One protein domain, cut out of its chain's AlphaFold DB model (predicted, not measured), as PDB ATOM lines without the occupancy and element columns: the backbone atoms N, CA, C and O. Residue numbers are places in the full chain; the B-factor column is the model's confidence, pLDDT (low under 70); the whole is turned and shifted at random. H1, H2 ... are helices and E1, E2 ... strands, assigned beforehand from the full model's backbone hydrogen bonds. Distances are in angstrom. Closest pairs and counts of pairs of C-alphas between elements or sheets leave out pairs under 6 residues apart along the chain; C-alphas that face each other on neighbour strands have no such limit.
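What this domain is: This is residues 23 to 105 of the 114 residues of an uncharacterized protein of Mucilaginibacter gossypii (UniProt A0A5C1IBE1). H2 lies in the middle, with H1 folded beside its last part as a loose helical hairpin and a small two-strand hairpin, E1 and E2, beyond its first residue. H3 begins near that same end of H2 and leads away to a long closing stretch with no named element, residues 92 to 105; another such stretch, residues 38 to 49, loops from H1 to H2. The printed part has 83 residues, with three named helices and two named strands in the order H1, H2, E1, E2, H3. The sheet has the order E1 - E2, antiparallel, and the class is mixed, helices and strands. The whole is only just loose, close to compact, with a radius of gyration of the C-alphas of 14.3 A and spans of 40 by 36 by 23 A.

Where its parts are: H1 is residues 26 to 37, 16.1 A from first to last C-alpha, and begins with C-alpha 26 at (0.525, -22.044, 5.859). After a long link of 12 residues comes H2, residues 50 to 60, 15.3 A long, with C-alpha 50 at (-10.177, -43.089, 0.856). E1 is residues 69 to 72, 9.6 A long, and E2 is residues 75 to 81, 11.0 A long. H3, residues 83 to 91, is 12.2 A long and ends with C-alpha 91 at (7.828, -46.179, -5.456).

How they stand to each other: H1 and H2 touch and form a helical hairpin; their closest C-alphas, of Ile 32 and Ala 57, are 5.2 A apart. They run opposite ways at a steep tilt of 37 degrees, only just past shallow. H2 and H3 are close but not clearly touching, at a steep tilt of 56 degrees, with the closest C-alphas, of Thr 51 and Pro 83, 5.8 A apart. The closest C-alphas of H2 and E2, those of Thr 51 and Pro 81, are also 5.8 A apart. E1 and E2 form an antiparallel hairpin, with 143 degrees between their directions; N 70 and O 80, and N 80 and O 70, are each 2.9 A apart, within hydrogen-bond range. The closest C-alphas of E1 and H3, those of Ala 70 and Ala 85, are 5.6 A apart. H1 is apart from E1, E2 and H3. In H1, H2 and H3 every O i to N i+4 pair is within hydrogen-bond range.

The domain as a whole: The two C-alphas farthest apart, those of Ala 26 and Ser 73, are 41.0 A apart. The printed part has no cut. The links E1 to E2 and E2 to H3 are tight, H2 to E1 is short, and H1 to H2 is long. The mean pLDDT of the printed part is 89.3; residues 103 to 105 are under 70.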
ATOM      1  N   GLN A  23       6.809 -29.653   0.899       93.88
ATOM      2  CA  GLN A  23       6.835 -28.378   1.603       93.88
ATOM      3  C   GLN A  23       5.622 -27.555   1.184       93.88
ATOM      4  O   GLN A  23       5.408 -27.307  -0.003       93.88
ATOM      5  N   VAL A  24       4.823 -27.132   2.159       94.12
ATOM      6  CA  VAL A  24       3.596 -26.364   1.929       94.12
ATOM      7  C   VAL A  24       3.637 -25.048   2.693       94.12
ATOM      8  O   VAL A  24       4.203 -24.956   3.780       94.12
ATOM      9  N   THR A  25       3.021 -24.012   2.128       97.62
ATOM     10  CA  THR A  25       2.789 -22.756   2.847       97.62
ATOM     11  C   THR A  25       1.685 -22.943   3.890       97.62
ATOM     12  O   THR A  25       0.859 -23.850   3.781       97.62
ATOM     13  N   ALA A  26       1.616 -22.046   4.879       97.44
ATOM     14  CA  ALA A  26       0.525 -22.044   5.859       97.44
ATOM     15  C   ALA A  26      -0.857 -21.913   5.192       97.44
ATOM     16  O   ALA A  26      -1.820 -22.542   5.623       97.44
ATOM     17  N   GLU A  27      -0.951 -21.137   4.110       98.00
ATOM     18  CA  GLU A  27      -2.179 -21.001   3.325       98.00
ATOM     19  C   GLU A  27      -2.598 -22.330   2.687       98.00
ATOM     20  O   GLU A  27      -3.738 -22.762   2.855       98.00
ATOM     21  N   ASN A  28      -1.672 -23.005   2.001       97.81
ATOM     22  CA  ASN A  28      -1.927 -24.308   1.392       97.81
ATOM     23  C   ASN A  28      -2.328 -25.341   2.447       97.81
ATOM     24  O   ASN A  28      -3.320 -26.042   2.269       97.81
ATOM     25  N   PHE A  29      -1.616 -25.381   3.576       96.81
ATOM     26  CA  PHE A  29      -1.948 -26.266   4.688       96.81
ATOM     27  C   PHE A  29      -3.360 -26.008   5.234       96.81
ATOM     28  O   PHE A  29      -4.138 -26.946   5.396       96.81
ATOM     29  N   ASN A  30      -3.743 -24.743   5.430       97.75
ATOM     30  CA  ASN A  30      -5.090 -24.394   5.882       97.75
ATOM     31  C   ASN A  30      -6.175 -24.822   4.886       97.75
ATOM     32  O   ASN A  30      -7.249 -25.248   5.305       97.75
ATOM     33  N   ARG A  31      -5.916 -24.763   3.575       97.12
ATOM     34  CA  ARG A  31      -6.863 -25.269   2.568       97.12
ATOM     35  C   ARG A  31      -7.063 -26.784   2.681       97.12
ATOM     36  O   ARG A  31      -8.202 -27.238   2.596       97.12
ATOM     37  N   ILE A  32      -5.995 -27.543   2.948       96.56
ATOM     38  CA  ILE A  32      -6.075 -28.992   3.219       96.56
ATOM     39  C   ILE A  32      -6.932 -29.242   4.466       96.56
ATOM     40  O   ILE A  32      -7.878 -30.026   4.421       96.56
ATOM     41  N   VAL A  33      -6.645 -28.540   5.568       96.50
ATOM     42  CA  VAL A  33      -7.398 -28.668   6.828       96.50
ATOM     43  C   VAL A  33      -8.876 -28.336   6.627       96.50
ATOM     44  O   VAL A  33      -9.738 -29.080   7.093       96.50
ATOM     45  N   ASN A  34      -9.192 -27.268   5.891       95.56
ATOM     46  CA  ASN A  34     -10.570 -26.860   5.615       95.56
ATOM     47  C   ASN A  34     -11.334 -27.905   4.795       95.56
ATOM     48  O   ASN A  34     -12.502 -28.167   5.092       95.56
ATOM     49  N   TYR A  35     -10.678 -28.514   3.800       94.31
ATOM     50  CA  TYR A  35     -11.256 -29.603   3.014       94.31
ATOM     51  C   TYR A  35     -11.552 -30.825   3.895       94.31
ATOM     52  O   TYR A  35     -12.662 -31.350   3.881       94.31
ATOM     53  N   ILE A  36     -10.581 -31.247   4.713       93.06
ATOM     54  CA  ILE A  36     -10.728 -32.413   5.598       93.06
ATOM     55  C   ILE A  36     -11.804 -32.180   6.664       93.06
ATOM     56  O   ILE A  36     -12.509 -33.114   7.035       93.06
ATOM     57  N   SER A  37     -11.950 -30.940   7.137       93.44
ATOM     58  CA  SER A  37     -12.937 -30.576   8.162       93.44
ATOM     59  C   SER A  37     -14.380 -30.575   7.646       93.44
ATOM     60  O   SER A  37     -15.306 -30.582   8.451       93.44
ATOM     61  N   ASN A  38     -14.579 -30.577   6.325       89.50
ATOM     62  CA  ASN A  38     -15.894 -30.610   5.683       89.50
ATOM     63  C   ASN A  38     -15.911 -31.667   4.564       89.50
ATOM     64  O   ASN A  38     -16.016 -31.316   3.386       89.50
ATOM     65  N   PRO A  39     -15.759 -32.960   4.905       79.50
ATOM     66  CA  PRO A  39     -15.643 -34.005   3.903       79.50
ATOM     67  C   PRO A  39     -16.961 -34.162   3.126       79.50
ATOM     68  O   PRO A  39     -18.040 -33.993   3.707       79.50
ATOM     69  N   PRO A  40     -16.916 -34.526   1.831       78.06
ATOM     70  CA  PRO A  40     -18.123 -34.858   1.080       78.06
ATOM     71  C   PRO A  40     -18.915 -35.980   1.759       78.06
ATOM     72  O   PRO A  40     -18.342 -36.945   2.259       78.06
ATOM     73  N   ALA A  41     -20.245 -35.868   1.752       81.88
ATOM     74  CA  ALA A  41     -21.133 -36.840   2.398       81.88
ATOM     75  C   ALA A  41     -21.240 -38.177   1.639       81.88
ATOM     76  O   ALA A  41     -21.800 -39.145   2.150       81.88
ATOM     77  N   THR A  42     -20.743 -38.223   0.405       84.25
ATOM     78  CA  THR A  42     -20.865 -39.363  -0.499       84.25
ATOM     79  C   THR A  42     -19.583 -40.177  -0.507       84.25
ATOM     80  O   THR A  42     -18.512 -39.629  -0.752       84.25
ATOM     81  N   TYR A  43     -19.708 -41.484  -0.298       85.31
ATOM     82  CA  TYR A  43     -18.638 -42.455  -0.489       85.31
ATOM     83  C   TYR A  43     -19.008 -43.378  -1.648       85.31
ATOM     84  O   TYR A  43     -20.095 -43.956  -1.644       85.31
ATOM     85  N   ASP A  44     -18.093 -43.547  -2.596       87.12
ATOM     86  CA  ASP A  44     -18.208 -44.524  -3.677       87.12
ATOM     87  C   ASP A  44     -16.865 -45.231  -3.866       87.12
ATOM     88  O   ASP A  44     -15.813 -44.597  -3.938       87.12
ATOM     89  N   ILE A  45     -16.877 -46.560  -3.939       83.50
ATOM     90  CA  ILE A  45     -15.636 -47.340  -3.995       83.50
ATOM     91  C   ILE A  45     -14.836 -47.107  -5.287       83.50
ATOM     92  O   ILE A  45     -13.615 -47.272  -5.276       83.50
ATOM     93  N   THR A  46     -15.504 -46.720  -6.372       85.06
ATOM     94  CA  THR A  46     -14.917 -46.490  -7.699       85.06
ATOM     95  C   THR A  46     -14.628 -45.018  -7.982       85.06
ATOM     96  O   THR A  46     -13.648 -44.724  -8.664       85.06
ATOM     97  N   GLU A  47     -15.419 -44.100  -7.423       82.06
ATOM     98  CA  GLU A  47     -15.329 -42.666  -7.718       82.06
ATOM     99  C   GLU A  47     -14.768 -41.853  -6.539       82.06
ATOM    100  O   GLU A  47     -13.875 -41.017  -6.714       82.06
ATOM    101  N   PHE A  48     -15.228 -42.111  -5.311       84.94
ATOM    102  CA  PHE A  48     -14.895 -41.295  -4.142       84.94
ATOM    103  C   PHE A  48     -14.652 -42.135  -2.882       84.94
ATOM    104  O   PHE A  48     -15.499 -42.244  -1.994       84.94
ATOM    105  N   ASN A  49     -13.463 -42.737  -2.819       86.56
ATOM    106  CA  ASN A  49     -13.015 -43.576  -1.709       86.56
ATOM    107  C   ASN A  49     -11.897 -42.894  -0.894       86.56
ATOM    108  O   ASN A  49     -11.583 -41.721  -1.094       86.56
ATOM    109  N   CYS A  50     -11.257 -43.627   0.024       88.44
ATOM    110  CA  CYS A  50     -10.177 -43.089   0.856       88.44
ATOM    111  C   CYS A  50      -9.012 -42.487   0.046       88.44
ATOM    112  O   CYS A  50      -8.452 -41.467   0.442       88.44
ATOM    113  N   THR A  51      -8.668 -43.074  -1.103       92.62
ATOM    114  CA  THR A  51      -7.589 -42.572  -1.962       92.62
ATOM    115  C   THR A  51      -8.029 -41.331  -2.732       92.62
ATOM    116  O   THR A  51      -7.278 -40.357  -2.774       92.62
ATOM    117  N   SER A  52      -9.258 -41.305  -3.265       92.19
ATOM    118  CA  SER A  52      -9.829 -40.088  -3.870       92.19
ATOM    119  C   SER A  52      -9.898 -38.938  -2.870       92.19
ATOM    120  O   SER A  52      -9.582 -37.800  -3.216       92.19
ATOM    121  N   PHE A  53     -10.304 -39.235  -1.633       92.62
ATOM    122  CA  PHE A  53     -10.421 -38.251  -0.565       92.62
ATOM    123  C   PHE A  53      -9.067 -37.608  -0.259       92.62
ATOM    124  O   PHE A  53      -8.969 -36.382  -0.271       92.62
ATOM    125  N   VAL A  54      -8.018 -38.415  -0.064       92.88
ATOM    126  CA  VAL A  54      -6.653 -37.911   0.166       92.88
ATOM    127  C   VAL A  54      -6.149 -37.115  -1.038       92.88
ATOM    128  O   VAL A  54      -5.657 -36.005  -0.858       92.88
ATOM    129  N   ASN A  55      -6.329 -37.626  -2.261       94.94
ATOM    130  CA  ASN A  55      -5.942 -36.912  -3.482       94.94
ATOM    131  C   ASN A  55      -6.609 -35.530  -3.564       94.94
ATOM    132  O   ASN A  55      -5.947 -34.525  -3.806       94.94
ATOM    133  N   SER A  56      -7.913 -35.467  -3.292       94.56
ATOM    134  CA  SER A  56      -8.692 -34.226  -3.329       94.56
ATOM    135  C   SER A  56      -8.292 -33.257  -2.214       94.56
ATOM    136  O   SER A  56      -8.183 -32.056  -2.460       94.56
ATOM    137  N   ALA A  57      -8.008 -33.764  -1.010       94.88
ATOM    138  CA  ALA A  57      -7.517 -32.957   0.104       94.88
ATOM    139  C   ALA A  57      -6.153 -32.328  -0.216       94.88
ATOM    140  O   ALA A  57      -5.968 -31.127  -0.016       94.88
ATOM    141  N   CYS A  58      -5.220 -33.110  -0.765       96.06
ATOM    142  CA  CYS A  58      -3.926 -32.610  -1.225       96.06
ATOM    143  C   CYS A  58      -4.094 -31.565  -2.339       96.06
ATOM    144  O   CYS A  58      -3.525 -30.476  -2.242       96.06
ATOM    145  N   LEU A  59      -4.934 -31.843  -3.340       96.38
ATOM    146  CA  LEU A  59      -5.222 -30.917  -4.439       96.38
ATOM    147  C   LEU A  59      -5.814 -29.588  -3.947       96.38
ATOM    148  O   LEU A  59      -5.418 -28.535  -4.446       96.38
ATOM    149  N   ALA A  60      -6.688 -29.601  -2.932       96.38
ATOM    150  CA  ALA A  60      -7.211 -28.378  -2.312       96.38
ATOM    151  C   ALA A  60      -6.090 -27.498  -1.720       96.38
ATOM    152  O   ALA A  60      -6.159 -26.268  -1.767       96.38
ATOM    153  N   GLY A  61      -5.027 -28.128  -1.216       96.94
ATOM    154  CA  GLY A  61      -3.792 -27.484  -0.770       96.94
ATOM    155  C   GLY A  61      -2.769 -27.191  -1.861       96.94
ATOM    156  O   GLY A  61      -1.633 -26.871  -1.527       96.94
ATOM    157  N   ASN A  62      -3.118 -27.333  -3.142       96.38
ATOM    158  CA  ASN A  62      -2.179 -27.236  -4.261       96.38
ATOM    159  C   ASN A  62      -1.000 -28.233  -4.167       96.38
ATOM    160  O   ASN A  62       0.111 -27.946  -4.611       96.38
ATOM    161  N   VAL A  63      -1.240 -29.405  -3.571       96.75
ATOM    162  CA  VAL A  63      -0.304 -30.533  -3.527       96.75
ATOM    163  C   VAL A  63      -0.776 -31.586  -4.521       96.75
ATOM    164  O   VAL A  63      -1.829 -32.196  -4.346       96.75
ATOM    165  N   ILE A  64       0.014 -31.810  -5.568       95.81
ATOM    166  CA  ILE A  64      -0.260 -32.844  -6.568       95.81
ATOM    167  C   ILE A  64       0.490 -34.107  -6.149       95.81
ATOM    168  O   ILE A  64       1.722 -34.146  -6.195       95.81
ATOM    169  N   ILE A  65      -0.257 -35.130  -5.733       94.44
ATOM    170  CA  ILE A  65       0.307 -36.440  -5.394       94.44
ATOM    171  C   ILE A  65       0.500 -37.303  -6.655       94.44
ATOM    172  O   ILE A  65      -0.144 -37.048  -7.677       94.44
ATOM    173  N   PRO A  66       1.370 -38.331  -6.614       95.25
ATOM    174  CA  PRO A  66       1.543 -39.258  -7.730       95.25
ATOM    175  C   PRO A  66       0.239 -39.977  -8.098       95.25
ATOM    176  O   PRO A  66      -0.660 -40.112  -7.271       95.25
ATOM    177  N   ASN A  67       0.145 -40.458  -9.343       94.44
ATOM    178  CA  ASN A  67      -1.083 -41.032  -9.899       94.44
ATOM    179  C   ASN A  67      -1.672 -42.143  -8.995       94.44
ATOM    180  O   ASN A  67      -1.048 -43.197  -8.850       94.44
ATOM    181  N   PRO A  68      -2.875 -41.955  -8.424       93.31
ATOM    182  CA  PRO A  68      -3.483 -42.941  -7.542       93.31
ATOM    183  C   PRO A  68      -4.337 -43.989  -8.269       93.31
ATOM    184  O   PRO A  68      -4.970 -44.802  -7.601       93.31
ATOM    185  N   PHE A  69      -4.431 -43.964  -9.600       93.50
ATOM    186  CA  PHE A  69      -5.380 -44.785 -10.353       93.50
ATOM    187  C   PHE A  69      -4.766 -46.091 -10.872       93.50
ATOM    188  O   PHE A  69      -3.665 -46.098 -11.423       93.50
ATOM    189  N   ALA A  70      -5.514 -47.192 -10.768       91.00
ATOM    190  CA  ALA A  70      -5.179 -48.471 -11.395       91.00
ATOM    191  C   ALA A  70      -6.416 -49.173 -11.964       91.00
ATOM    192  O   ALA A  70      -7.531 -49.013 -11.470       91.00
ATOM    193  N   TYR A  71      -6.208 -49.999 -12.988       88.88
ATOM    194  CA  TYR A  71      -7.240 -50.909 -13.476       88.88
ATOM    195  C   TYR A  71      -7.394 -52.090 -12.516       88.88
ATOM    196  O   TYR A  71      -6.410 -52.695 -12.088       88.88
ATOM    197  N   SER A  72      -8.640 -52.426 -12.199       82.00
ATOM    198  CA  SER A  72      -8.994 -53.583 -11.379       82.00
ATOM    199  C   SER A  72      -9.715 -54.613 -12.238       82.00
ATOM    200  O   SER A  72     -10.510 -54.251 -13.100       82.00
ATOM    201  N   SER A  73      -9.516 -55.903 -11.972       83.06
ATOM    202  CA  SER A  73     -10.327 -56.955 -12.601       83.06
ATOM    203  C   SER A  73     -11.813 -56.853 -12.236       83.06
ATOM    204  O   SER A  73     -12.656 -57.327 -12.991       83.06
ATOM    205  N   LEU A  74     -12.135 -56.210 -11.108       80.31
ATOM    206  CA  LEU A  74     -13.510 -55.919 -10.690       80.31
ATOM    207  C   LEU A  74     -14.120 -54.740 -11.462       80.31
ATOM    208  O   LEU A  74     -15.335 -54.677 -11.615       80.31
ATOM    209  N   TYR A  75     -13.280 -53.830 -11.966       83.88
ATOM    210  CA  TYR A  75     -13.682 -52.625 -12.696       83.88
ATOM    211  C   TYR A  75     -12.806 -52.462 -13.953       83.88
ATOM    212  O   TYR A  75     -11.967 -51.567 -14.022       83.88
ATOM    213  N   PRO A  76     -12.940 -53.353 -14.951       83.44
ATOM    214  CA  PRO A  76     -12.012 -53.408 -16.083       83.44
ATOM    215  C   PRO A  76     -12.189 -52.251 -17.076       83.44
ATOM    216  O   PRO A  76     -11.272 -51.950 -17.832       83.44
ATOM    217  N   ALA A  77     -13.363 -51.614 -17.088       84.94
ATOM    218  CA  ALA A  77     -13.692 -50.552 -18.036       84.94
ATOM    219  C   ALA A  77     -13.119 -49.180 -17.644       84.94
ATOM    220  O   ALA A  77     -12.904 -48.342 -18.518       84.94
ATOM    221  N   HIS A  78     -12.864 -48.949 -16.352       84.25
ATOM    222  CA  HIS A  78     -12.446 -47.647 -15.838       84.25
ATOM    223  C   HIS A  78     -11.413 -47.816 -14.722       84.25
ATOM    224  O   HIS A  78     -11.605 -48.654 -13.839       84.25
ATOM    225  N   PRO A  79     -10.318 -47.040 -14.732       90.38
ATOM    226  CA  PRO A  79      -9.347 -47.099 -13.657       90.38
ATOM    227  C   PRO A  79      -9.956 -46.510 -12.380       90.38
ATOM    228  O   PRO A  79     -10.645 -45.491 -12.421       90.38
ATOM    229  N   VAL A  80      -9.680 -47.141 -11.243       90.81
ATOM    230  CA  VAL A  80     -10.191 -46.734  -9.931       90.81
ATOM    231  C   VAL A  80      -9.045 -46.250  -9.042       90.81
ATOM    232  O   VAL A  80      -7.929 -46.775  -9.135       90.81
ATOM    233  N   PRO A  81      -9.278 -45.252  -8.180       90.69
ATOM    234  CA  PRO A  81      -8.274 -44.781  -7.242       90.69
ATOM    235  C   PRO A  81      -8.038 -45.849  -6.170       90.69
ATOM    236  O   PRO A  81      -8.984 -46.336  -5.550       90.69
ATOM    237  N   ALA A  82      -6.781 -46.233  -5.955       91.19
ATOM    238  CA  ALA A  82      -6.418 -47.326  -5.061       91.19
ATOM    239  C   ALA A  82      -5.149 -47.004  -4.251       91.19
ATOM    240  O   ALA A  82      -4.161 -46.545  -4.831       91.19
ATOM    241  N   PRO A  83      -5.097 -47.342  -2.946       88.19
ATOM    242  CA  PRO A  83      -3.908 -47.089  -2.129       88.19
ATOM    243  C   PRO A  83      -2.654 -47.780  -2.680       88.19
ATOM    244  O   PRO A  83      -1.573 -47.203  -2.685       88.19
ATOM    245  N   ALA A  84      -2.808 -49.001  -3.203       87.25
ATOM    246  CA  ALA A  84      -1.711 -49.760  -3.800       87.25
ATOM    247  C   ALA A  84      -1.164 -49.100  -5.076       87.25
ATOM    248  O   ALA A  84       0.041 -49.128  -5.317       87.25
ATOM    249  N   ALA A  85      -2.037 -48.478  -5.875       91.44
ATOM    250  CA  ALA A  85      -1.632 -47.749  -7.070       91.44
ATOM    251  C   ALA A  85      -0.856 -46.483  -6.696       91.44
ATOM    252  O   ALA A  85       0.230 -46.263  -7.224       91.44
ATOM    253  N   LEU A  86      -1.347 -45.717  -5.715       91.38
ATOM    254  CA  LEU A  86      -0.629 -44.559  -5.181       91.38
ATOM    255  C   LEU A  86       0.744 -44.956  -4.617       91.38
ATOM    256  O   LEU A  86       1.748 -44.331  -4.949       91.38
ATOM    257  N   GLY A  87       0.805 -46.024  -3.818       89.44
ATOM    258  CA  GLY A  87       2.064 -46.551  -3.292       89.44
ATOM    259  C   GLY A  87       3.039 -46.960  -4.400       89.44
ATOM    260  O   GLY A  87       4.212 -46.598  -4.360       89.44
ATOM    261  N   SER A  88       2.557 -47.643  -5.442       89.56
ATOM    262  CA  SER A  88       3.385 -47.996  -6.601       89.56
ATOM    263  C   SER A  88       3.898 -46.756  -7.340       89.56
ATOM    264  O   SER A  88       5.082 -46.689  -7.666       89.56
ATOM    265  N   SER A  89       3.047 -45.749  -7.542       94.19
ATOM    266  CA  SER A  89       3.430 -44.489  -8.181       94.19
ATOM    267  C   SER A  89       4.472 -43.713  -7.370       94.19
ATOM    268  O   SER A  89       5.388 -43.148  -7.960       94.19
ATOM    269  N   ILE A  90       4.394 -43.725  -6.034       91.56
ATOM    270  CA  ILE A  90       5.444 -43.161  -5.166       91.56
ATOM    271  C   ILE A  90       6.739 -43.978  -5.308       91.56
ATOM    272  O   ILE A  90       7.810 -43.407  -5.486       91.56
ATOM    273  N   ALA A  91       6.657 -45.313  -5.302       89.31
ATOM    274  CA  ALA A  91       7.828 -46.179  -5.456       89.31
ATOM    275  C   ALA A  91       8.571 -45.950  -6.786       89.31
ATOM    276  O   ALA A  91       9.799 -46.030  -6.839       89.31
ATOM    277  N   GLN A  92       7.840 -45.639  -7.861       92.88
ATOM    278  CA  GLN A  92       8.409 -45.329  -9.179       92.88
ATOM    279  C   GLN A  92       9.183 -44.004  -9.212       92.88
ATOM    280  O   GLN A  92       9.986 -43.800 -10.119       92.88
ATOM    281  N   GLN A  93       9.001 -43.132  -8.217       92.38
ATOM    282  CA  GLN A  93       9.765 -41.890  -8.055       92.38
ATOM    283  C   GLN A  93      11.055 -42.082  -7.240       92.38
ATOM    284  O   GLN A  93      11.660 -41.113  -6.783       92.38
ATOM    285  N   LYS A  94      11.504 -43.332  -7.054       89.94
ATOM    286  CA  LYS A  94      12.778 -43.648  -6.400       89.94
ATOM    287  C   LYS A  94      13.920 -42.809  -6.984       89.94
ATOM    288  O   LYS A  94      14.183 -42.850  -8.183       89.94
ATOM    289  N   GLY A  95      14.636 -42.112  -6.104       88.75
ATOM    290  CA  GLY A  95      15.716 -41.193  -6.469       88.75
ATOM    291  C   GLY A  95      15.334 -39.718  -6.348       88.75
ATOM    292  O   GLY A  95      16.235 -38.882  -6.300       88.75
ATOM    293  N   ASP A  96      14.042 -39.388  -6.231       91.69
ATOM    294  CA  ASP A  96      13.615 -38.063  -5.776       91.69
ATOM    295  C   ASP A  96      14.019 -37.872  -4.298       91.69
ATOM    296  O   ASP A  96      13.731 -38.745  -3.473       91.69
ATOM    297  N   PRO A  97      14.677 -36.756  -3.926       91.12
ATOM    298  CA  PRO A  97      15.119 -36.510  -2.552       91.12
ATOM    299  C   PRO A  97      13.975 -36.412  -1.531       91.12
ATOM    300  O   PRO A  97      14.218 -36.540  -0.332       91.12
ATOM    301  N   ASN A  98      12.742 -36.180  -1.980       89.31
ATOM    302  CA  ASN A  98      11.562 -36.101  -1.123       89.31
ATOM    303  C   ASN A  98      10.817 -37.434  -1.003       89.31
ATOM    304  O   ASN A  98       9.824 -37.501  -0.274       89.31
ATOM    305  N   VAL A  99      11.266 -38.473  -1.713       88.69
ATOM    306  CA  VAL A  99      10.646 -39.797  -1.736       88.69
ATOM    307  C   VAL A  99      11.501 -40.787  -0.959       88.69
ATOM    308  O   VAL A  99      12.679 -40.991  -1.249       88.69
ATOM    309  N   ASN A 100      10.884 -41.462   0.005       83.75
ATOM    310  CA  ASN A 100      11.476 -42.601   0.688       83.75
ATOM    311  C   ASN A 100      10.787 -43.880   0.204       83.75
ATOM    312  O   ASN A 100       9.575 -44.022   0.340       83.75
ATOM    313  N   THR A 101      11.563 -44.810  -0.356       80.69
ATOM    314  CA  THR A 101      11.078 -46.128  -0.802       80.69
ATOM    315  C   THR A 101      11.690 -47.290  -0.025       80.69
ATOM    316  O   THR A 101      11.526 -48.437  -0.427       80.69
ATOM    317  N   THR A 102      12.496 -47.006   0.994       72.12
ATOM    318  CA  THR A 102      13.244 -48.002   1.778       72.12
ATOM    319  C   THR A 102      12.647 -48.198   3.166       72.12
ATOM    320  O   THR A 102      13.248 -48.870   3.995       72.12
ATOM    321  N   GLY A 103      11.490 -47.591   3.436       63.88
ATOM    322  CA  GLY A 103      10.875 -47.617   4.749       63.88
ATOM    323  C   GLY A 103      11.569 -46.723   5.776       63.88
ATOM    324  O   GLY A 103      12.447 -45.904   5.482       63.88
ATOM    325  N   SER A 104      11.103 -46.837   7.013       57.97
ATOM    326  CA  SER A 104      11.704 -46.223   8.195       57.97
ATOM    327  C   SER A 104      11.225 -46.973   9.434       57.97
ATOM    328  O   SER A 104      10.225 -47.695   9.380       57.97
ATOM    329  N   ASN A 105      11.894 -46.747  10.565       58.75
ATOM    330  CA  ASN A 105      11.442 -47.254  11.853       58.75
ATOM    331  C   ASN A 105      10.145 -46.545  12.241       58.75
ATOM    332  O   ASN A 105      10.157 -45.417  12.743       58.75
TER     333      ASN A 105